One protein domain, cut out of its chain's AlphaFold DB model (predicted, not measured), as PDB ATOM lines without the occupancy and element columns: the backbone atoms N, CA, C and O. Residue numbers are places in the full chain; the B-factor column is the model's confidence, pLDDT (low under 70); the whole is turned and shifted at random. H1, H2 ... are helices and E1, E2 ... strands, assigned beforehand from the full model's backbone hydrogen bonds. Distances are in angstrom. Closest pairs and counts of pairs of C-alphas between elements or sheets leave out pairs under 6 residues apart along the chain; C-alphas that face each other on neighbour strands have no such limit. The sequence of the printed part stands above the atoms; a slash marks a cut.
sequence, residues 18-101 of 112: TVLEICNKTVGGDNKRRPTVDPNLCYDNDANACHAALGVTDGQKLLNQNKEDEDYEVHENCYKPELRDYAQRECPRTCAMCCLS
ATOM      1  N   THR A  18     -23.885   4.678  -4.633       90.82
ATOM      2  CA  THR A  18     -23.193   5.529  -5.597       90.82
ATOM      3  C   THR A  18     -21.894   6.056  -5.003       90.82
ATOM      4  O   THR A  18     -21.763   6.208  -3.786       90.82
ATOM      5  N   VAL A  19     -20.924   6.330  -5.871       92.01
ATOM      6  CA  VAL A  19     -19.634   6.917  -5.496       92.01
ATOM      7  C   VAL A  19     -19.825   8.392  -5.143       92.01
ATOM      8  O   VAL A  19     -20.689   9.072  -5.694       92.01
ATOM      9  N   LEU A  20     -18.985   8.912  -4.248       92.86
ATOM     10  CA  LEU A  20     -19.019  10.324  -3.870       92.86
ATOM     11  C   LEU A  20     -18.919  11.276  -5.078       92.86
ATOM     12  O   LEU A  20     -17.951  11.242  -5.848       92.86
ATOM     13  N   GLU A  21     -19.890  12.186  -5.188       93.72
ATOM     14  CA  GLU A  21     -19.911  13.268  -6.187       93.72
ATOM     15  C   GLU A  21     -19.238  14.549  -5.673       93.72
ATOM     16  O   GLU A  21     -18.574  15.263  -6.424       93.72
ATOM     17  N   ILE A  22     -19.363  14.820  -4.371       93.94
ATOM     18  CA  ILE A  22     -18.804  15.989  -3.674       93.94
ATOM     19  C   ILE A  22     -18.051  15.549  -2.416       93.94
ATOM     20  O   ILE A  22     -18.067  14.369  -2.074       93.94
ATOM     21  N   CYS A  23     -17.374  16.483  -1.738       94.48
ATOM     22  CA  CYS A  23     -16.582  16.201  -0.534       94.48
ATOM     23  C   CYS A  23     -15.588  15.041  -0.699       94.48
ATOM     24  O   CYS A  23     -15.287  14.351   0.271       94.48
ATOM     25  N   ASN A  24     -15.070  14.815  -1.909       94.55
ATOM     26  CA  ASN A  24     -14.135  13.732  -2.185       94.55
ATOM     27  C   ASN A  24     -12.737  14.247  -2.543       94.55
ATOM     28  O   ASN A  24     -12.565  15.347  -3.065       94.55
ATOM     29  N   LYS A  25     -11.740  13.429  -2.219       92.71
ATOM     30  CA  LYS A  25     -10.348  13.521  -2.650       92.71
ATOM     31  C   LYS A  25      -9.958  12.217  -3.326       92.71
ATOM     32  O   LYS A  25     -10.507  11.158  -3.027       92.71
ATOM     33  N   THR A  26      -8.965  12.306  -4.188       92.25
ATOM     34  CA  THR A  26      -8.392  11.163  -4.887       92.25
ATOM     35  C   THR A  26      -7.247  10.564  -4.069       92.25
ATOM     36  O   THR A  26      -6.379  11.305  -3.607       92.25
ATOM     37  N   VAL A  27      -7.233   9.242  -3.876       88.92
ATOM     38  CA  VAL A  27      -6.156   8.513  -3.183       88.92
ATOM     39  C   VAL A  27      -5.664   7.315  -4.000       88.92
ATOM     40  O   VAL A  27      -6.404   6.749  -4.807       88.92
ATOM     41  N   GLY A  28      -4.421   6.904  -3.745       83.37
ATOM     42  CA  GLY A  28      -3.811   5.731  -4.375       83.37
ATOM     43  C   GLY A  28      -3.479   5.918  -5.860       83.37
ATOM     44  O   GLY A  28      -3.792   6.937  -6.470       83.37
ATOM     45  N   GLY A  29      -2.819   4.912  -6.444       77.54
ATOM     46  CA  GLY A  29      -2.450   4.915  -7.866       77.54
ATOM     47  C   GLY A  29      -3.652   4.827  -8.815       77.54
ATOM     48  O   GLY A  29      -3.605   5.377  -9.910       77.54
ATOM     49  N   ASP A  30      -4.747   4.211  -8.361       83.53
ATOM     50  CA  ASP A  30      -5.980   4.016  -9.139       83.53
ATOM     51  C   ASP A  30      -6.987   5.169  -9.003       83.53
ATOM     52  O   ASP A  30      -8.132   5.049  -9.437       83.53
ATOM     53  N   ASN A  31      -6.582   6.285  -8.391       87.85
ATOM     54  CA  ASN A  31      -7.397   7.483  -8.222       87.85
ATOM     55  C   ASN A  31      -8.763   7.258  -7.535       87.85
ATOM     56  O   ASN A  31      -9.783   7.805  -7.966       87.85
ATOM     57  N   LYS A  32      -8.786   6.504  -6.432       91.85
ATOM     58  CA  LYS A  32     -10.013   6.208  -5.676       91.85
ATOM     59  C   LYS A  32     -10.572   7.450  -4.994       91.85
ATOM     60  O   LYS A  32      -9.823   8.210  -4.379       91.85
ATOM     61  N   ARG A  33     -11.886   7.656  -5.063       93.08
ATOM     62  CA  ARG A  33     -12.588   8.769  -4.412       93.08
ATOM     63  C   ARG A  33     -12.908   8.417  -2.968       93.08
ATOM     64  O   ARG A  33     -13.699   7.522  -2.682       93.08
ATOM     65  N   ARG A  34     -12.310   9.163  -2.045       93.04
ATOM     66  CA  ARG A  34     -12.518   9.039  -0.596       93.04
ATOM     67  C   ARG A  34     -12.996  10.367  -0.019       93.04
ATOM     68  O   ARG A  34     -12.670  11.401  -0.597       93.04
ATOM     69  N   PRO A  35     -13.706  10.384   1.116       93.13
ATOM     70  CA  PRO A  35     -14.086  11.625   1.776       93.13
ATOM     71  C   PRO A  35     -12.868  12.522   2.054       93.13
ATOM     72  O   PRO A  35     -11.807  12.048   2.476       93.13
ATOM     73  N   THR A  36     -13.004  13.829   1.831       93.82
ATOM     74  CA  THR A  36     -11.981  14.816   2.217       93.82
ATOM     75  C   THR A  36     -11.816  14.863   3.733       93.82
ATOM     76  O   THR A  36     -10.688  14.936   4.223       93.82
ATOM     77  N   VAL A  37     -12.936  14.749   4.447       92.37
ATOM     78  CA  VAL A  37     -13.047  14.670   5.904       92.37
ATOM     79  C   VAL A  37     -13.575  13.290   6.270       92.37
ATOM     80  O   VAL A  37     -14.553  12.843   5.675       92.37
ATOM     81  N   ASP A  38     -12.950  12.627   7.244       90.29
ATOM     82  CA  ASP A  38     -13.439  11.344   7.759       90.29
ATOM     83  C   ASP A  38     -14.895  11.497   8.253       90.29
ATOM     84  O   ASP A  38     -15.147  12.330   9.131       90.29
ATOM     85  N   PRO A  39     -15.856  10.713   7.717       90.94
ATOM     86  CA  PRO A  39     -17.260  10.763   8.118       90.94
ATOM     87  C   PRO A  39     -17.501  10.585   9.623       90.94
ATOM     88  O   PRO A  39     -18.526  11.016  10.143       90.94
ATOM     89  N   ASN A  40     -16.568   9.974  10.353       89.36
ATOM     90  CA  ASN A  40     -16.653   9.814  11.804       89.36
ATOM     91  C   ASN A  40     -16.328  11.079  12.602       89.36
ATOM     92  O   ASN A  40     -16.554  11.095  13.810       89.36
ATOM     93  N   LEU A  41     -15.812  12.121  11.951       90.62
ATOM     94  CA  LEU A  41     -15.498  13.400  12.586       90.62
ATOM     95  C   LEU A  41     -16.678  14.379  12.583       90.62
ATOM     96  O   LEU A  41     -16.572  15.454  13.173       90.62
ATOM     97  N   CYS A  42     -17.791  14.034  11.933       91.24
ATOM     98  CA  CYS A  42     -19.034  14.787  12.030       91.24
ATOM     99  C   CYS A  42     -20.213  13.889  12.424       91.24
ATOM    100  O   CYS A  42     -20.089  12.667  12.547       91.24
ATOM    101  N   TYR A  43     -21.362  14.519  12.652       91.10
ATOM    102  CA  TYR A  43     -22.583  13.867  13.098       91.10
ATOM    103  C   TYR A  43     -23.752  14.330  12.243       91.10
ATOM    104  O   TYR A  43     -23.786  15.485  11.820       91.10
ATOM    105  N   ASP A  44     -24.700  13.427  12.022       92.26
ATOM    106  CA  ASP A  44     -26.016  13.809  11.526       92.26
ATOM    107  C   ASP A  44     -26.769  14.570  12.620       92.26
ATOM    108  O   ASP A  44     -26.583  14.294  13.810       92.26
ATOM    109  N   ASN A  45     -27.622  15.515  12.226       92.41
ATOM    110  CA  ASN A  45     -28.444  16.259  13.183       92.41
ATOM    111  C   ASN A  45     -29.470  15.328  13.852       92.41
ATOM    112  O   ASN A  45     -29.689  15.408  15.060       92.41
ATOM    113  N   ASP A  46     -30.052  14.416  13.067       93.12
ATOM    114  CA  ASP A  46     -30.889  13.310  13.528       93.12
ATOM    115  C   ASP A  46     -30.623  12.073  12.656       93.12
ATOM    116  O   ASP A  46     -31.092  11.963  11.520       93.12
ATOM    117  N   ALA A  47     -29.860  11.122  13.202       91.16
ATOM    118  CA  ALA A  47     -29.493   9.898  12.495       91.16
ATOM    119  C   ALA A  47     -30.719   9.063  12.079       91.16
ATOM    120  O   ALA A  47     -30.748   8.518  10.978       91.16
ATOM    121  N   ASN A  48     -31.769   9.007  12.909       91.19
ATOM    122  CA  ASN A  48     -32.977   8.244  12.590       91.19
ATOM    123  C   ASN A  48     -33.758   8.899  11.450       91.19
ATOM    124  O   ASN A  48     -34.247   8.205  10.557       91.19
ATOM    125  N   ALA A  49     -33.849  10.231  11.453       92.65
ATOM    126  CA  ALA A  49     -34.476  10.969  10.365       92.65
ATOM    127  C   ALA A  49     -33.691  10.815   9.056       92.65
ATOM    128  O   ALA A  49     -34.293  10.649   7.997       92.65
ATOM    129  N   CYS A  50     -32.357  10.815   9.111       92.64
ATOM    130  CA  CYS A  50     -31.508  10.548   7.952       92.64
ATOM    131  C   CYS A  50     -31.718   9.142   7.391       92.64
ATOM    132  O   CYS A  50     -31.966   8.994   6.196       92.64
ATOM    133  N   HIS A  51     -31.702   8.121   8.247       90.40
ATOM    134  CA  HIS A  51     -31.978   6.738   7.864       90.40
ATOM    135  C   HIS A  51     -33.362   6.594   7.214       90.40
ATOM    136  O   HIS A  51     -33.483   6.029   6.127       90.40
ATOM    137  N   ALA A  52     -34.397   7.182   7.820       90.67
ATOM    138  CA  ALA A  52     -35.759   7.136   7.298       90.67
ATOM    139  C   ALA A  52     -35.908   7.877   5.959       90.67
ATOM    140  O   ALA A  52     -36.478   7.330   5.016       90.67
ATOM    141  N   ALA A  53     -35.386   9.101   5.856       90.24
ATOM    142  CA  ALA A  53     -35.503   9.924   4.652       90.24
ATOM    143  C   ALA A  53     -34.713   9.345   3.474       90.24
ATOM    144  O   ALA A  53     -35.166   9.385   2.331       90.24
ATOM    145  N   LEU A  54     -33.528   8.796   3.751       89.99
ATOM    146  CA  LEU A  54     -32.651   8.238   2.730       89.99
ATOM    147  C   LEU A  54     -32.956   6.769   2.432       89.99
ATOM    148  O   LEU A  54     -32.405   6.253   1.468       89.99
ATOM    149  N   GLY A  55     -33.839   6.111   3.186       85.81
ATOM    150  CA  GLY A  55     -34.123   4.684   3.021       85.81
ATOM    151  C   GLY A  55     -32.938   3.791   3.400       85.81
ATOM    152  O   GLY A  55     -32.828   2.674   2.905       85.81
ATOM    153  N   VAL A  56     -32.046   4.290   4.259       80.03
ATOM    154  CA  VAL A  56     -30.875   3.554   4.740       80.03
ATOM    155  C   VAL A  56     -31.277   2.811   6.003       80.03
ATOM    156  O   VAL A  56     -31.719   3.420   6.974       80.03
ATOM    157  N   THR A  57     -31.137   1.489   6.015       70.34
ATOM    158  CA  THR A  57     -31.316   0.726   7.256       70.34
ATOM    159  C   THR A  57     -30.073   0.841   8.125       70.34
ATOM    160  O   THR A  57     -28.953   0.800   7.613       70.34
ATOM    161  N   ASP A  58     -30.259   0.914   9.440       55.95
ATOM    162  CA  ASP A  58     -29.152   0.866  10.394       55.95
ATOM    163  C   ASP A  58     -28.284  -0.376  10.116       55.95
ATOM    164  O   ASP A  58     -28.782  -1.502  10.053       55.95
ATOM    165  N   GLY A  59     -26.989  -0.176   9.858       51.13
ATOM    166  CA  GLY A  59     -26.077  -1.263   9.488       51.13
ATOM    167  C   GLY A  59     -25.954  -1.571   7.992       51.13
ATOM    168  O   GLY A  59     -25.224  -2.507   7.653       51.13
ATOM    169  N   GLN A  60     -26.537  -0.772   7.088       53.96
ATOM    170  CA  GLN A  60     -26.093  -0.710   5.687       53.96
ATOM    171  C   GLN A  60     -24.687  -0.077   5.640       53.96
ATOM    172  O   GLN A  60     -24.476   1.041   5.179       53.96
ATOM    173  N   LYS A  61     -23.693  -0.803   6.168       54.40
ATOM    174  CA  LYS A  61     -22.283  -0.554   5.893       54.40
ATOM    175  C   LYS A  61     -22.111  -0.772   4.406       54.40
ATOM    176  O   LYS A  61     -22.007  -1.907   3.942       54.40
ATOM    177  N   LEU A  62     -22.127   0.323   3.668       63.44
ATOM    178  CA  LEU A  62     -21.787   0.299   2.261       63.44
ATOM    179  C   LEU A  62     -20.380  -0.293   2.165       63.44
ATOM    180  O   LEU A  62     -19.502   0.034   2.972       63.44
ATOM    181  N   LEU A  63     -20.214  -1.264   1.268       60.97
ATOM    182  CA  LEU A  63     -19.161  -2.289   1.324       60.97
ATOM    183  C   LEU A  63     -17.736  -1.711   1.428       60.97
ATOM    184  O   LEU A  63     -16.831  -2.371   1.946       60.97
ATOM    185  N   ASN A  64     -17.557  -0.461   1.000       73.37
ATOM    186  CA  ASN A  64     -16.257   0.151   0.753       73.37
ATOM    187  C   ASN A  64     -15.903   1.253   1.765       73.37
ATOM    188  O   ASN A  64     -14.836   1.864   1.677       73.37
ATOM    189  N   GLN A  65     -16.756   1.523   2.764       78.68
ATOM    190  CA  GLN A  65     -16.511   2.621   3.711       78.68
ATOM    191  C   GLN A  65     -15.186   2.458   4.476       78.68
ATOM    192  O   GLN A  65     -14.486   3.442   4.701       78.68
ATOM    193  N   ASN A  66     -14.787   1.217   4.778       79.23
ATOM    194  CA  ASN A  66     -13.556   0.897   5.519       79.23
ATOM    195  C   ASN A  66     -12.386   0.431   4.636       79.23
ATOM    196  O   ASN A  66     -11.361   0.014   5.168       79.23
ATOM    197  N   LYS A  67     -12.534   0.455   3.309       84.52
ATOM    198  CA  LYS A  67     -11.509  -0.008   2.367       84.52
ATOM    199  C   LYS A  67     -10.856   1.189   1.689       84.52
ATOM    200  O   LYS A  67     -11.477   1.845   0.861       84.52
ATOM    201  N   GLU A  68      -9.639   1.535   2.096       82.22
ATOM    202  CA  GLU A  68      -8.944   2.735   1.601       82.22
ATOM    203  C   GLU A  68      -8.558   2.652   0.115       82.22
ATOM    204  O   GLU A  68      -8.352   3.682  -0.525       82.22
ATOM    205  N   ASP A  69      -8.501   1.435  -0.424       85.97
ATOM    206  CA  ASP A  69      -8.187   1.083  -1.807       85.97
ATOM    207  C   ASP A  69      -9.424   0.971  -2.718       85.97
ATOM    208  O   ASP A  69      -9.287   0.698  -3.911       85.97
ATOM    209  N   GLU A  70     -10.624   1.237  -2.197       89.62
ATOM    210  CA  GLU A  70     -11.873   1.250  -2.961       89.62
ATOM    211  C   GLU A  70     -12.580   2.614  -2.874       89.62
ATOM    212  O   GLU A  70     -12.445   3.372  -1.902       89.62
ATOM    213  N   ASP A  71     -13.355   2.937  -3.915       92.06
ATOM    214  CA  ASP A  71     -14.192   4.134  -3.935       92.06
ATOM    215  C   ASP A  71     -15.189   4.093  -2.776       92.06
ATOM    216  O   ASP A  71     -15.867   3.089  -2.546       92.06
ATOM    217  N   TYR A  72     -15.274   5.193  -2.029       92.13
ATOM    218  CA  TYR A  72     -16.243   5.315  -0.951       92.13
ATOM    219  C   TYR A  72     -17.643   5.457  -1.547       92.13
ATOM    220  O   TYR A  72     -17.890   6.334  -2.379       92.13
ATOM    221  N   GLU A  73     -18.561   4.619  -1.081       91.04
ATOM    222  CA  GLU A  73     -19.943   4.611  -1.541       91.04
ATOM    223  C   GLU A  73     -20.895   5.146  -0.468       91.04
ATOM    224  O   GLU A  73     -20.713   4.901   0.729       91.04
ATOM    225  N   VAL A  74     -21.915   5.869  -0.929       90.79
ATOM    226  CA  VAL A  74     -23.064   6.377  -0.165       90.79
ATOM    227  C   VAL A  74     -24.362   5.891  -0.808       90.79
ATOM    228  O   VAL A  74     -24.357   5.370  -1.923       90.79
ATOM    229  N   HIS A  75     -25.487   6.031  -0.113       91.17
ATOM    230  CA  HIS A  75     -26.784   5.701  -0.695       91.17
ATOM    231  C   HIS A  75     -27.133   6.702  -1.809       91.17
ATOM    232  O   HIS A  75     -26.919   7.902  -1.644       91.17
ATOM    233  N   GLU A  76     -27.716   6.251  -2.922       92.10
ATOM    234  CA  GLU A  76     -28.057   7.117  -4.069       92.10
ATOM    235  C   GLU A  76     -28.942   8.322  -3.692       92.10
ATOM    236  O   GLU A  76     -28.826   9.406  -4.265       92.10
ATOM    237  N   ASN A  77     -29.793   8.156  -2.673       92.64
ATOM    238  CA  ASN A  77     -30.680   9.208  -2.169       92.64
ATOM    239  C   ASN A  77     -29.922  10.418  -1.605       92.64
ATOM    240  O   ASN A  77     -30.503  11.495  -1.528       92.64
ATOM    241  N   CYS A  78     -28.634  10.279  -1.275       93.35
ATOM    242  CA  CYS A  78     -27.781  11.404  -0.892       93.35
ATOM    243  C   CYS A  78     -27.644  12.461  -2.003       93.35
ATOM    244  O   CYS A  78     -27.363  13.623  -1.703       93.35
ATOM    245  N   TYR A  79     -27.845  12.076  -3.270       94.08
ATOM    246  CA  TYR A  79     -27.707  12.960  -4.432       94.08
ATOM    247  C   TYR A  79     -29.004  13.155  -5.221       94.08
ATOM    248  O   TYR A  79     -29.013  13.905  -6.200       94.08
ATOM    249  N   LYS A  80     -30.121  12.549  -4.797       93.88
ATOM    250  CA  LYS A  80     -31.418  12.783  -5.446       93.88
ATOM    251  C   LYS A  80     -31.807  14.260  -5.331       93.88
ATOM    252  O   LYS A  80     -31.751  14.793  -4.220       93.88
ATOM    253  N   PRO A  81     -32.209  14.935  -6.425       93.88
ATOM    254  CA  PRO A  81     -32.516  16.365  -6.405       93.88
ATOM    255  C   PRO A  81     -33.518  16.770  -5.321       93.88
ATOM    256  O   PRO A  81     -33.378  17.835  -4.729       93.88
ATOM    257  N   GLU A  82     -34.486  15.905  -5.014       94.31
ATOM    258  CA  GLU A  82     -35.537  16.167  -4.027       94.31
ATOM    259  C   GLU A  82     -35.038  16.064  -2.573       94.31
ATOM    260  O   GLU A  82     -35.673  16.597  -1.665       94.31
ATOM    261  N   LEU A  83     -33.912  15.379  -2.347       93.71
ATOM    262  CA  LEU A  83     -33.344  15.099  -1.023       93.71
ATOM    263  C   LEU A  83     -31.983  15.765  -0.797       93.71
ATOM    264  O   LEU A  83     -31.525  15.821   0.340       93.71
ATOM    265  N   ARG A  84     -31.336  16.290  -1.843       92.10
ATOM    266  CA  ARG A  84     -29.961  16.805  -1.800       92.10
ATOM    267  C   ARG A  84     -29.757  17.886  -0.736       92.10
ATOM    268  O   ARG A  84     -28.843  17.771   0.076       92.10
ATOM    269  N   ASP A  85     -30.621  18.897  -0.700       93.35
ATOM    270  CA  ASP A  85     -30.513  20.008   0.261       93.35
ATOM    271  C   ASP A  85     -30.784  19.561   1.704       93.35
ATOM    272  O   ASP A  85     -30.263  20.143   2.658       93.35
ATOM    273  N   TYR A  86     -31.617  18.533   1.878       95.02
ATOM    274  CA  TYR A  86     -31.840  17.901   3.173       95.02
ATOM    275  C   TYR A  86     -30.607  17.091   3.589       95.02
ATOM    276  O   TYR A  86     -30.060  17.322   4.661       95.02
ATOM    277  N   ALA A  87     -30.101  16.221   2.713       94.12
ATOM    278  CA  ALA A  87     -28.944  15.369   2.966       94.12
ATOM    279  C   ALA A  87     -27.687  16.179   3.329       94.12
ATOM    280  O   ALA A  87     -26.978  15.830   4.270       94.12
ATOM    281  N   GLN A  88     -27.440  17.293   2.634       93.65
ATOM    282  CA  GLN A  88     -26.295  18.171   2.897       93.65
ATOM    283  C   GLN A  88     -26.362  18.874   4.258       93.65
ATOM    284  O   GLN A  88     -25.322  19.096   4.878       93.65
ATOM    285  N   ARG A  89     -27.564  19.254   4.709       92.87
ATOM    286  CA  ARG A  89     -27.753  20.006   5.960       92.87
ATOM    287  C   ARG A  89     -27.921  19.107   7.177       92.87
ATOM    288  O   ARG A  89     -27.377  19.421   8.230       92.87
ATOM    289  N   GLU A  90     -28.668  18.020   7.021       94.53
ATOM    290  CA  GLU A  90     -29.113  17.167   8.124       94.53
ATOM    291  C   GLU A  90     -28.299  15.876   8.245       94.53
ATOM    292  O   GLU A  90     -28.146  15.366   9.354       94.53
ATOM    293  N   CYS A  91     -27.744  15.376   7.132       94.14
ATOM    294  CA  CYS A  91     -27.118  14.051   7.047       94.14
ATOM    295  C   CYS A  91     -25.633  14.059   6.615       94.14
ATOM    296  O   CYS A  91     -25.232  13.238   5.774       94.14
ATOM    297  N   PRO A  92     -24.778  14.969   7.132       93.97
ATOM    298  CA  PRO A  92     -23.392  15.085   6.691       93.97
ATOM    299  C   PRO A  92     -22.550  13.835   6.981       93.97
ATOM    300  O   PRO A  92     -21.593  13.584   6.250       93.97
ATOM    301  N   ARG A  93     -22.880  13.029   7.995       92.63
ATOM    302  CA  ARG A  93     -22.181  11.769   8.268       92.63
ATOM    303  C   ARG A  93     -22.706  10.660   7.369       92.63
ATOM    304  O   ARG A  93     -21.905  10.035   6.677       92.63
ATOM    305  N   THR A  94     -24.023  10.449   7.342       92.15
ATOM    306  CA  THR A  94     -24.650   9.380   6.542       92.15
ATOM    307  C   THR A  94     -24.278   9.485   5.058       92.15
ATOM    308  O   THR A  94     -24.018   8.473   4.408       92.15
ATOM    309  N   CYS A  95     -24.178  10.705   4.527       93.48
ATOM    310  CA  CYS A  95     -23.809  10.957   3.133       93.48
ATOM    311  C   CYS A  95     -22.328  11.318   2.915       93.48
ATOM    312  O   CYS A  95     -21.968  11.744   1.818       93.48
ATOM    313  N   ALA A  96     -21.469  11.175   3.934       94.11
ATOM    314  CA  ALA A  96     -20.043  11.525   3.881       94.11
ATOM    315  C   ALA A  96     -19.762  12.954   3.356       94.11
ATOM    316  O   ALA A  96     -18.775  13.219   2.668       94.11
ATOM    317  N   MET A  97     -20.631  13.897   3.718       94.56
ATOM    318  CA  MET A  97     -20.567  15.319   3.377       94.56
ATOM    319  C   MET A  97     -20.082  16.188   4.545       94.56
ATOM    320  O   MET A  97     -20.363  17.385   4.584       94.56
ATOM    321  N   CYS A  98     -19.318  15.627   5.490       93.53
ATOM    322  CA  CYS A  98     -18.766  16.376   6.625       93.53
ATOM    323  C   CYS A  98     -18.039  17.661   6.202       93.53
ATOM    324  O   CYS A  98     -18.071  18.646   6.938       93.53
ATOM    325  N   CYS A  99     -17.452  17.682   4.998       93.81
ATOM    326  CA  CYS A  99     -16.779  18.850   4.440       93.81
ATOM    327  C   CYS A  99     -17.682  20.078   4.260       93.81
ATOM    328  O   CYS A  99     -17.158  21.177   4.160       93.81
ATOM    329  N   LEU A 100     -19.010  19.910   4.221       92.44
ATOM    330  CA  LEU A 100     -19.981  21.007   4.150       92.44
ATOM    331  C   LEU A 100     -20.427  21.507   5.522       92.44
ATOM    332  O   LEU A 100     -20.990  22.600   5.621       92.44
ATOM    333  N   SER A 101     -20.207  20.713   6.572       85.39
ATOM    334  CA  SER A 101     -20.613  21.091   7.919       85.39
ATOM    335  C   SER A 101     -19.774  22.271   8.409       85.39
ATOM    336  O   SER A 101     -18.614  22.435   8.028       85.39
TER     337      SER A 101
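AT A GLANCE: This is residues 18 to 101 of the 112 residues of an uncharacterized protein of Dracunculus medinensis (UniProt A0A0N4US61). This domain has little regular structure: mostly loops, with the hairpin E1 and E2 at one end of its length and two short helices, H1 and H2, side by side at the other. The short strand E3 lies between these ends, near the middle. The printed part has 84 residues, 26 of them in named elements, in the order E1, E2, H1, E3, H2, a mixed class. It is compact, with a radius of gyration of the C-alphas of 12.0 A, and spans 37 by 24 by 24 A.

HOW THE PARTS SIT: E1, residues 24 to 27, and E2, residues 32 to 35, form an antiparallel hairpin; N 25 and O 34, 2.8 A apart, are within hydrogen-bond range. E3, residues 73 to 75, is apart from both; its residues 73 to 74 pair antiparallel with residues 18 to 19. H1, residues 47 to 54, and H2, residues 84 to 90, are close but not clearly touching, their closest C-alphas, of Cys 50 and Glu 90, 7.0 A apart. They run opposite ways at a shallow tilt of 7 degrees. Every O i to N i+4 pair is within hydrogen-bond range in H1, and 2 of 3 in H2.

IN THESE COORDINATES: E1 begins at C-alpha 24 (-14.135, 13.732, -2.185) and is 9.6 A long, E2 10.1 A, H1 10.4 A and E3 7.0 A. H2, 10.0 A, ends at C-alpha 90 (-29.113, 17.167, 8.124).

THE WHOLE: The C-alphas farthest apart, of Gly 29 and Ala 49, are 37.3 A apart. The printed part has no cut. The links E2 to H1 and H1 to E3 are long. Residues 58 to 63 have pLDDT under 70.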